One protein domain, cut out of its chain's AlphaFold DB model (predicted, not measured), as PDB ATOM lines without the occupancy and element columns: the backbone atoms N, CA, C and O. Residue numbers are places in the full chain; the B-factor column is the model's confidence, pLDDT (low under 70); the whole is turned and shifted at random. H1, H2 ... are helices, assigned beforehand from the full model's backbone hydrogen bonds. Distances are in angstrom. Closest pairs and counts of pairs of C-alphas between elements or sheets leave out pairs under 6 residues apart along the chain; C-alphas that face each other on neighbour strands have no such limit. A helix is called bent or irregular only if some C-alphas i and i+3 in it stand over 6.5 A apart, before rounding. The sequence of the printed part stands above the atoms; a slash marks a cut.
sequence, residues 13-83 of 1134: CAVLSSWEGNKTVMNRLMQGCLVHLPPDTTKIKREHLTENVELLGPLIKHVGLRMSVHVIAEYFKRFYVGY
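AT A GLANCE: This is residues 13 to 83 of the 1134 residues of an uncharacterized protein of Symbiodinium microadriaticum (UniProt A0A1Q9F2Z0). H1 and H4 lie side by side, running opposite ways, with H2 set crosswise to them; H3 and H5 form a second group, reached from H2 by the long link of residues 31 to 45. The printed part has 71 residues, five named helices, H1 to H5 in order, and no named strand: all helix, compact, radius of gyration of the C-alphas 12.1 A, spans 32 by 29 by 22 A.

HOW THE PARTS SIT: H1, residues 14 to 20, touches H4, residues 53 to 63, at a shallow tilt of 19 degrees; the closest C-alphas, of Val 15 and Pro 58, are 5.3 A apart. H2, residues 23 to 30, only just touches H4, with 3 pairs of C-alphas within 8 A, closest Val 25 and Leu 55, 6.4 A. H5, residues 69 to 81, only just touches H3, residues 46 to 51, with residues 69 to 73 alone and 3 such pairs, closest Arg 46 and Val 69, 7.4 A. Every O i to N i+4 pair is within hydrogen-bond range in H1, H2, H3 and H5, and 5 of 7 in H4.

IN THESE COORDINATES: H1 begins at C-alpha 14 (168.707, 265.435, 162.430); H5, 17.9 A long, ends at C-alpha 81 (176.937, 240.004, 158.054). H4, 14.9 A long, is only just irregular: C-alphas 55 and 58 are 6.53 A apart.

THE WHOLE: The printed part has no cut. Residues 65 to 66, 69 to 70 and 77 to 83 have pLDDT under 70.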
ATOM      1  N   CYS A  13     165.523 264.571 159.043       89.50
ATOM      2  CA  CYS A  13     166.104 263.790 160.132       89.50
ATOM      3  C   CYS A  13     167.450 264.382 160.581       89.50
ATOM      4  O   CYS A  13     168.409 264.439 159.809       89.50
ATOM      5  N   ALA A  14     167.544 264.755 161.862       90.38
ATOM      6  CA  ALA A  14     168.707 265.435 162.430       90.38
ATOM      7  C   ALA A  14     170.021 264.632 162.316       90.38
ATOM      8  O   ALA A  14     171.100 265.227 162.283       90.38
ATOM      9  N   VAL A  15     169.950 263.298 162.225       92.31
ATOM     10  CA  VAL A  15     171.119 262.444 161.945       92.31
ATOM     11  C   VAL A  15     171.607 262.654 160.514       92.31
ATOM     12  O   VAL A  15     172.798 262.881 160.318       92.31
ATOM     13  N   LEU A  16     170.699 262.642 159.531       91.62
ATOM     14  CA  LEU A  16     171.041 262.802 158.114       91.62
ATOM     15  C   LEU A  16     171.635 264.186 157.846       91.62
ATOM     16  O   LEU A  16     172.736 264.262 157.311       91.62
ATOM     17  N   SER A  17     171.004 265.262 158.326       94.31
ATOM     18  CA  SER A  17     171.559 266.621 158.195       94.31
ATOM     19  C   SER A  17     172.913 266.783 158.906       94.31
ATOM     20  O   SER A  17     173.762 267.567 158.480       94.31
ATOM     21  N   SER A  18     173.164 266.018 159.977       94.56
ATOM     22  CA  SER A  18     174.463 266.006 160.662       94.56
ATOM     23  C   SER A  18     175.523 265.130 159.977       94.56
ATOM     24  O   SER A  18     176.712 265.328 160.243       94.56
ATOM     25  N   TRP A  19     175.133 264.174 159.131       95.50
ATOM     26  CA  TRP A  19     176.037 263.403 158.270       95.50
ATOM     27  C   TRP A  19     176.356 264.157 156.977       95.50
ATOM     28  O   TRP A  19     177.522 264.242 156.608       95.50
ATOM     29  N   GLU A  20     175.357 264.785 156.360       94.75
ATOM     30  CA  GLU A  20     175.486 265.691 155.213       94.75
ATOM     31  C   GLU A  20     176.440 266.859 155.523       94.75
ATOM     32  O   GLU A  20     177.370 267.144 154.765       94.75
ATOM     33  N   GLY A  21     176.292 267.471 156.704       93.25
ATOM     34  CA  GLY A  21     177.226 268.477 157.211       93.25
ATOM     35  C   GLY A  21     178.639 267.951 157.514       93.25
ATOM     36  O   GLY A  21     179.562 268.757 157.680       93.25
ATOM     37  N   ASN A  22     178.848 266.629 157.577       96.00
ATOM     38  CA  ASN A  22     180.151 266.028 157.846       96.00
ATOM     39  C   ASN A  22     180.845 265.530 156.563       96.00
ATOM     40  O   ASN A  22     180.594 264.443 156.043       96.00
ATOM     41  N   LYS A  23     181.858 266.293 156.138       94.44
ATOM     42  CA  LYS A  23     182.713 265.975 154.986       94.44
ATOM     43  C   LYS A  23     183.407 264.613 155.072       94.44
ATOM     44  O   LYS A  23     183.621 264.007 154.030       94.44
ATOM     45  N   THR A  24     183.763 264.117 156.256       92.50
ATOM     46  CA  THR A  24     184.382 262.790 156.408       92.50
ATOM     47  C   THR A  24     183.385 261.687 156.071       92.50
ATOM     48  O   THR A  24     183.728 260.757 155.343       92.50
ATOM     49  N   VAL A  25     182.143 261.813 156.549       94.25
ATOM     50  CA  VAL A  25     181.055 260.860 156.280       94.25
ATOM     51  C   VAL A  25     180.653 260.915 154.804       94.25
ATOM     52  O   VAL A  25     180.581 259.872 154.161       94.25
ATOM     53  N   MET A  26     180.505 262.113 154.230       94.69
ATOM     54  CA  MET A  26     180.185 262.269 152.806       94.69
ATOM     55  C   MET A  26     181.313 261.786 151.883       94.69
ATOM     56  O   MET A  26     181.039 261.099 150.903       94.69
ATOM     57  N   ASN A  27     182.587 262.046 152.203       92.88
ATOM     58  CA  ASN A  27     183.716 261.502 151.435       92.88
ATOM     59  C   ASN A  27     183.760 259.966 151.500       92.88
ATOM     60  O   ASN A  27     184.019 259.324 150.487       92.88
ATOM     61  N   ARG A  28     183.476 259.375 152.669       91.62
ATOM     62  CA  ARG A  28     183.370 257.918 152.858       91.62
ATOM     63  C   ARG A  28     182.216 257.308 152.065       91.62
ATOM     64  O   ARG A  28     182.403 256.283 151.414       91.62
ATOM     65  N   LEU A  29     181.054 257.960 152.062       91.12
ATOM     66  CA  LEU A  29     179.897 257.565 151.257       91.12
ATOM     67  C   LEU A  29     180.218 257.611 149.753       91.12
ATOM     68  O   LEU A  29     179.967 256.638 149.049       91.12
ATOM     69  N   MET A  30     180.867 258.682 149.280       90.06
ATOM     70  CA  MET A  30     181.346 258.814 147.892       90.06
ATOM     71  C   MET A  30     182.439 257.796 147.513       90.06
ATOM     72  O   MET A  30     182.641 257.529 146.334       90.06
ATOM     73  N   GLN A  31     183.135 257.219 148.496       90.69
ATOM     74  CA  GLN A  31     184.097 256.121 148.325       90.69
ATOM     75  C   GLN A  31     183.450 254.726 148.451       90.69
ATOM     76  O   GLN A  31     184.162 253.725 148.440       90.69
ATOM     77  N   GLY A  32     182.123 254.637 148.613       90.25
ATOM     78  CA  GLY A  32     181.405 253.373 148.824       90.25
ATOM     79  C   GLY A  32     181.684 252.701 150.179       90.25
ATOM     80  O   GLY A  32     181.342 251.538 150.369       90.25
ATOM     81  N   CYS A  33     182.308 253.406 151.127       89.38
ATOM     82  CA  CYS A  33     182.842 252.852 152.372       89.38
ATOM     83  C   CYS A  33     182.406 253.693 153.585       89.38
ATOM     84  O   CYS A  33     183.214 254.355 154.235       89.38
ATOM     85  N   LEU A  34     181.098 253.695 153.883       89.00
ATOM     86  CA  LEU A  34     180.501 254.510 154.955       89.00
ATOM     87  C   LEU A  34     181.112 254.228 156.345       89.00
ATOM     88  O   LEU A  34     181.308 255.152 157.138       89.00
ATOM     89  N   VAL A  35     181.436 252.962 156.621       92.56
ATOM     90  CA  VAL A  35     182.081 252.499 157.857       92.56
ATOM     91  C   VAL A  35     183.453 251.924 157.506       92.56
ATOM     92  O   VAL A  35     183.567 251.038 156.664       92.56
ATOM     93  N   HIS A  36     184.499 252.401 158.177       87.44
ATOM     94  CA  HIS A  36     185.842 251.850 158.029       87.44
ATOM     95  C   HIS A  36     185.994 250.615 158.930       87.44
ATOM     96  O   HIS A  36     186.041 250.741 160.154       87.44
ATOM     97  N   LEU A  37     186.046 249.426 158.329       89.06
ATOM     98  CA  LEU A  37     186.422 248.171 158.984       89.06
ATOM     99  C   LEU A  37     187.535 247.511 158.153       89.06
ATOM    100  O   LEU A  37     187.328 247.297 156.959       89.06
ATOM    101  N   PRO A  38     188.694 247.159 158.741       84.94
ATOM    102  CA  PRO A  38     189.703 246.376 158.031       84.94
ATOM    103  C   PRO A  38     189.129 245.006 157.616       84.94
ATOM    104  O   PRO A  38     188.412 244.393 158.417       84.94
ATOM    105  N   PRO A  39     189.434 244.498 156.406       77.19
ATOM    106  CA  PRO A  39     188.728 243.361 155.799       77.19
ATOM    107  C   PRO A  39     188.788 242.071 156.632       77.19
ATOM    108  O   PRO A  39     187.840 241.288 156.628       77.19
ATOM    109  N   ASP A  40     189.856 241.882 157.409       80.56
ATOM    110  CA  ASP A  40     190.096 240.680 158.216       80.56
ATOM    111  C   ASP A  40     189.448 240.731 159.621       80.56
ATOM    112  O   ASP A  40     189.678 239.852 160.458       80.56
ATOM    113  N   THR A  41     188.658 241.768 159.943       77.38
ATOM    114  CA  THR A  41     188.211 242.025 161.329       77.38
ATOM    115  C   THR A  41     186.998 241.209 161.783       77.38
ATOM    116  O   THR A  41     185.906 241.716 162.027       77.38
ATOM    117  N   THR A  42     187.248 239.926 162.055       76.56
ATOM    118  CA  THR A  42     186.324 238.998 162.748       76.56
ATOM    119  C   THR A  42     185.815 239.509 164.108       76.56
ATOM    120  O   THR A  42     184.759 239.082 164.588       76.56
ATOM    121  N   LYS A  43     186.542 240.436 164.751       82.00
ATOM    122  CA  LYS A  43     186.161 241.098 166.008       82.00
ATOM    123  C   LYS A  43     186.356 242.613 165.888       82.00
ATOM    124  O   LYS A  43     187.460 243.087 165.627       82.00
ATOM    125  N   ILE A  44     185.284 243.377 166.114       83.12
ATOM    126  CA  ILE A  44     185.318 244.845 166.117       83.12
ATOM    127  C   ILE A  44     185.990 245.330 167.405       83.12
ATOM    128  O   ILE A  44     185.549 245.004 168.508       83.12
ATOM    129  N   LYS A  45     187.061 246.116 167.263       87.25
ATOM    130  CA  LYS A  45     187.815 246.696 168.377       87.25
ATOM    131  C   LYS A  45     187.356 248.118 168.699       87.25
ATOM    132  O   LYS A  45     186.713 248.790 167.892       87.25
ATOM    133  N   ARG A  46     187.799 248.625 169.856       83.88
ATOM    134  CA  ARG A  46     187.655 250.040 170.241       83.88
ATOM    135  C   ARG A  46     188.336 250.985 169.243       83.88
ATOM    136  O   ARG A  46     187.814 252.073 169.019       83.88
ATOM    137  N   GLU A  47     189.435 250.561 168.611       86.31
ATOM    138  CA  GLU A  47     190.065 251.267 167.482       86.31
ATOM    139  C   GLU A  47     189.037 251.589 166.383       86.31
ATOM    140  O   GLU A  47     188.809 252.757 166.082       86.31
ATOM    141  N   HIS A  48     188.309 250.586 165.878       89.31
ATOM    142  CA  HIS A  48     187.392 250.773 164.746       89.31
ATOM    143  C   HIS A  48     186.175 251.642 165.124       89.31
ATOM    144  O   HIS A  48     185.687 252.423 164.312       89.31
ATOM    145  N   LEU A  49     185.690 251.572 166.372       87.50
ATOM    146  CA  LEU A  49     184.655 252.506 166.850       87.50
ATOM    147  C   LEU A  49     185.172 253.950 166.953       87.50
ATOM    148  O   LEU A  49     184.395 254.889 166.806       87.50
ATOM    149  N   THR A  50     186.476 254.131 167.174       88.69
ATOM    150  CA  THR A  50     187.123 255.452 167.194       88.69
ATOM    151  C   THR A  50     187.258 256.002 165.774       88.69
ATOM    152  O   THR A  50     186.908 257.151 165.526       88.69
ATOM    153  N   GLU A  51     187.653 255.164 164.813       91.50
ATOM    154  CA  GLU A  51     187.704 255.502 163.380       91.50
ATOM    155  C   GLU A  51     186.328 255.853 162.787       91.50
ATOM    156  O   GLU A  51     186.248 256.564 161.784       91.50
ATOM    157  N   ASN A  52     185.239 255.381 163.400       93.81
ATOM    158  CA  ASN A  52     183.858 255.632 162.976       93.81
ATOM    159  C   ASN A  52     183.079 256.565 163.924       93.81
ATOM    160  O   ASN A  52     181.862 256.705 163.789       93.81
ATOM    161  N   VAL A  53     183.766 257.259 164.842       93.81
ATOM    162  CA  VAL A  53     183.143 258.194 165.802       93.81
ATOM    163  C   VAL A  53     182.339 259.305 165.117       93.81
ATOM    164  O   VAL A  53     181.325 259.754 165.641       93.81
ATOM    165  N   GLU A  54     182.750 259.710 163.916       94.00
ATOM    166  CA  GLU A  54     182.099 260.751 163.117       94.00
ATOM    167  C   GLU A  54     180.744 260.329 162.524       94.00
ATOM    168  O   GLU A  54     179.873 261.177 162.333       94.00
ATOM    169  N   LEU A  55     180.543 259.027 162.297       93.94
ATOM    170  CA  LEU A  55     179.255 258.447 161.907       93.94
ATOM    171  C   LEU A  55     178.378 258.189 163.146       93.94
ATOM    172  O   LEU A  55     177.182 258.480 163.150       93.94
ATOM    173  N   LEU A  56     178.991 257.672 164.216       92.38
ATOM    174  CA  LEU A  56     178.314 257.274 165.453       92.38
ATOM    175  C   LEU A  56     177.846 258.453 166.314       92.38
ATOM    176  O   LEU A  56     176.802 258.361 166.953       92.38
ATOM    177  N   GLY A  57     178.602 259.552 166.354       92.62
ATOM    178  CA  GLY A  57     178.319 260.710 167.207       92.62
ATOM    179  C   GLY A  57     176.908 261.286 167.012       92.62
ATOM    180  O   GLY A  57     176.193 261.438 168.004       92.62
ATOM    181  N   PRO A  58     176.466 261.555 165.768       92.38
ATOM    182  CA  PRO A  58     175.103 262.004 165.485       92.38
ATOM    183  C   PRO A  58     174.017 261.000 165.889       92.38
ATOM    184  O   PRO A  58     173.025 261.409 166.488       92.38
ATOM    185  N   LEU A  59     174.220 259.697 165.642       85.56
ATOM    186  CA  LEU A  59     173.293 258.640 166.071       85.56
ATOM    187  C   LEU A  59     173.146 258.608 167.597       85.56
ATOM    188  O   LEU A  59     172.036 258.714 168.108       85.56
ATOM    189  N   ILE A  60     174.263 258.540 168.328       88.38
ATOM    190  CA  ILE A  60     174.281 258.518 169.801       88.38
ATOM    191  C   ILE A  60     173.630 259.789 170.369       88.38
ATOM    192  O   ILE A  60     172.868 259.717 171.332       88.38
ATOM    193  N   LYS A  61     173.883 260.955 169.757       88.31
ATOM    194  CA  LYS A  61     173.279 262.228 170.173       88.31
ATOM    195  C   LYS A  61     171.765 262.276 169.928       88.31
ATOM    196  O   LYS A  61     171.061 262.861 170.743       88.31
ATOM    197  N   HIS A  62     171.271 261.707 168.828       85.00
ATOM    198  CA  HIS A  62     169.846 261.747 168.482       85.00
ATOM    199  C   HIS A  62     169.023 260.691 169.231       85.00
ATOM    200  O   HIS A  62     167.935 260.995 169.704       85.00
ATOM    201  N   VAL A  63     169.567 259.481 169.397       81.06
ATOM    202  CA  VAL A  63     168.931 258.382 170.148       81.06
ATOM    203  C   VAL A  63     169.012 258.611 171.668       81.06
ATOM    204  O   VAL A  63     168.264 258.004 172.427       81.06
ATOM    205  N   GLY A  64     169.926 259.465 172.146       75.12
ATOM    206  CA  GLY A  64     170.074 259.846 173.562       75.12
ATOM    207  C   GLY A  64     170.664 258.758 174.474       75.12
ATOM    208  O   GLY A  64     171.187 259.057 175.549       75.12
ATOM    209  N   LEU A  65     170.639 257.496 174.043       56.97
ATOM    210  CA  LEU A  65     171.159 256.355 174.787       56.97
ATOM    211  C   LEU A  65     172.692 256.292 174.748       56.97
ATOM    212  O   LEU A  65     173.318 256.323 173.686       56.97
ATOM    213  N   ARG A  66     173.308 256.059 175.915       67.62
ATOM    214  CA  ARG A  66     174.720 255.651 176.032       67.62
ATOM    215  C   ARG A  66     174.897 254.192 175.584       67.62
ATOM    216  O   ARG A  66     175.179 253.318 176.402       67.62
ATOM    217  N   MET A  67     174.709 253.929 174.290       72.38
ATOM    218  CA  MET A  67     174.901 252.603 173.694       72.38
ATOM    219  C   MET A  67     176.290 252.059 174.050       72.38
ATOM    220  O   MET A  67     177.304 252.734 173.863       72.38
ATOM    221  N   SER A  68     176.347 250.836 174.581       77.94
ATOM    222  CA  SER A  68     177.628 250.241 174.961       77.94
ATOM    223  C   SER A  68     178.453 249.887 173.720       77.94
ATOM    224  O   SER A  68     177.913 249.595 172.652       77.94
ATOM    225  N   VAL A  69     179.778 249.832 173.883       69.62
ATOM    226  CA  VAL A  69     180.727 249.370 172.851       69.62
ATOM    227  C   VAL A  69     180.300 248.033 172.232       69.62
ATOM    228  O   VAL A  69     180.533 247.812 171.047       69.62
ATOM    229  N   HIS A  70     179.668 247.148 173.011       69.56
ATOM    230  CA  HIS A  70     179.195 245.852 172.527       69.56
ATOM    231  C   HIS A  70     177.931 245.984 171.673       69.56
ATOM    232  O   HIS A  70     177.899 245.400 170.599       69.56
ATOM    233  N   VAL A  71     176.946 246.799 172.072       75.38
ATOM    234  CA  VAL A  71     175.724 247.021 171.272       75.38
ATOM    235  C   VAL A  71     176.055 247.702 169.941       75.38
ATOM    236  O   VAL A  71     175.532 247.307 168.905       75.38
ATOM    237  N   ILE A  72     176.978 248.672 169.931       75.75
ATOM    238  CA  ILE A  72     177.430 249.324 168.689       75.75
ATOM    239  C   ILE A  72     178.174 248.324 167.785       75.75
ATOM    240  O   ILE A  72     177.926 248.268 166.582       75.75
ATOM    241  N   ALA A  73     179.064 247.502 168.354       70.06
ATOM    242  CA  ALA A  73     179.757 246.454 167.605       70.06
ATOM    243  C   ALA A  73     178.799 245.367 167.084       70.06
ATOM    244  O   ALA A  73     179.005 244.844 165.992       70.06
ATOM    245  N   GLU A  74     177.748 245.030 167.829       71.75
ATOM    246  CA  GLU A  74     176.733 244.070 167.399       71.75
ATOM    247  C   GLU A  74     175.846 244.645 166.288       71.75
ATOM    248  O   GLU A  74     175.585 243.957 165.307       71.75
ATOM    249  N   TYR A  75     175.467 245.924 166.375       74.50
ATOM    250  CA  TYR A  75     174.742 246.620 165.312       74.50
ATOM    251  C   TYR A  75     175.556 246.650 164.009       74.50
ATOM    252  O   TYR A  75     175.048 246.260 162.959       74.50
ATOM    253  N   PHE A  76     176.852 246.992 164.075       72.19
ATOM    254  CA  PHE A  76     177.742 246.883 162.913       72.19
ATOM    255  C   PHE A  76     177.908 245.440 162.419       72.19
ATOM    256  O   PHE A  76     177.923 245.228 161.211       72.19
ATOM    257  N   LYS A  77     177.997 244.437 163.306       66.25
ATOM    258  CA  LYS A  77     178.026 243.025 162.887       66.25
ATOM    259  C   LYS A  77     176.761 242.638 162.123       66.25
ATOM    260  O   LYS A  77     176.889 242.070 161.047       66.25
ATOM    261  N   ARG A  78     175.570 242.963 162.635       65.75
ATOM    262  CA  ARG A  78     174.289 242.688 161.956       65.75
ATOM    263  C   ARG A  78     174.243 243.383 160.588       65.75
ATOM    264  O   ARG A  78     173.951 242.728 159.592       65.75
ATOM    265  N   PHE A  79     174.642 244.657 160.531       62.50
ATOM    266  CA  PHE A  79     174.728 245.444 159.295       62.50
ATOM    267  C   PHE A  79     175.689 244.839 158.255       62.50
ATOM    268  O   PHE A  79     175.361 244.822 157.078       62.50
ATOM    269  N   TYR A  80     176.851 244.312 158.665       60.97
ATOM    270  CA  TYR A  80     177.852 243.751 157.743       60.97
ATOM    271  C   TYR A  80     177.646 242.273 157.384       60.97
ATOM    272  O   TYR A  80     177.959 241.874 156.263       60.97
ATOM    273  N   VAL A  81     177.145 241.443 158.303       54.47
ATOM    274  CA  VAL A  81     176.937 240.004 158.054       54.47
ATOM    275  C   VAL A  81     175.825 239.785 157.027       54.47
ATOM    276  O   VAL A  81     175.993 238.947 156.145       54.47
ATOM    277  N   GLY A  82     174.762 240.597 157.061       47.69
ATOM    278  CA  GLY A  82     173.720 240.600 156.027       47.69
ATOM    279  C   GLY A  82     174.149 241.182 154.671       47.69
ATOM    280  O   GLY A  82     173.374 241.119 153.726       47.69
ATOM    281  N   TYR A  83     175.363 241.738 154.557       49.25
ATOM    282  CA  TYR A  83     175.819 242.499 153.384       49.25
ATOM    283  C   TYR A  83     177.047 241.919 152.671       49.25
ATOM    284  O   TYR A  83     177.613 242.594 151.812       49.25
TER     285      TYR A  83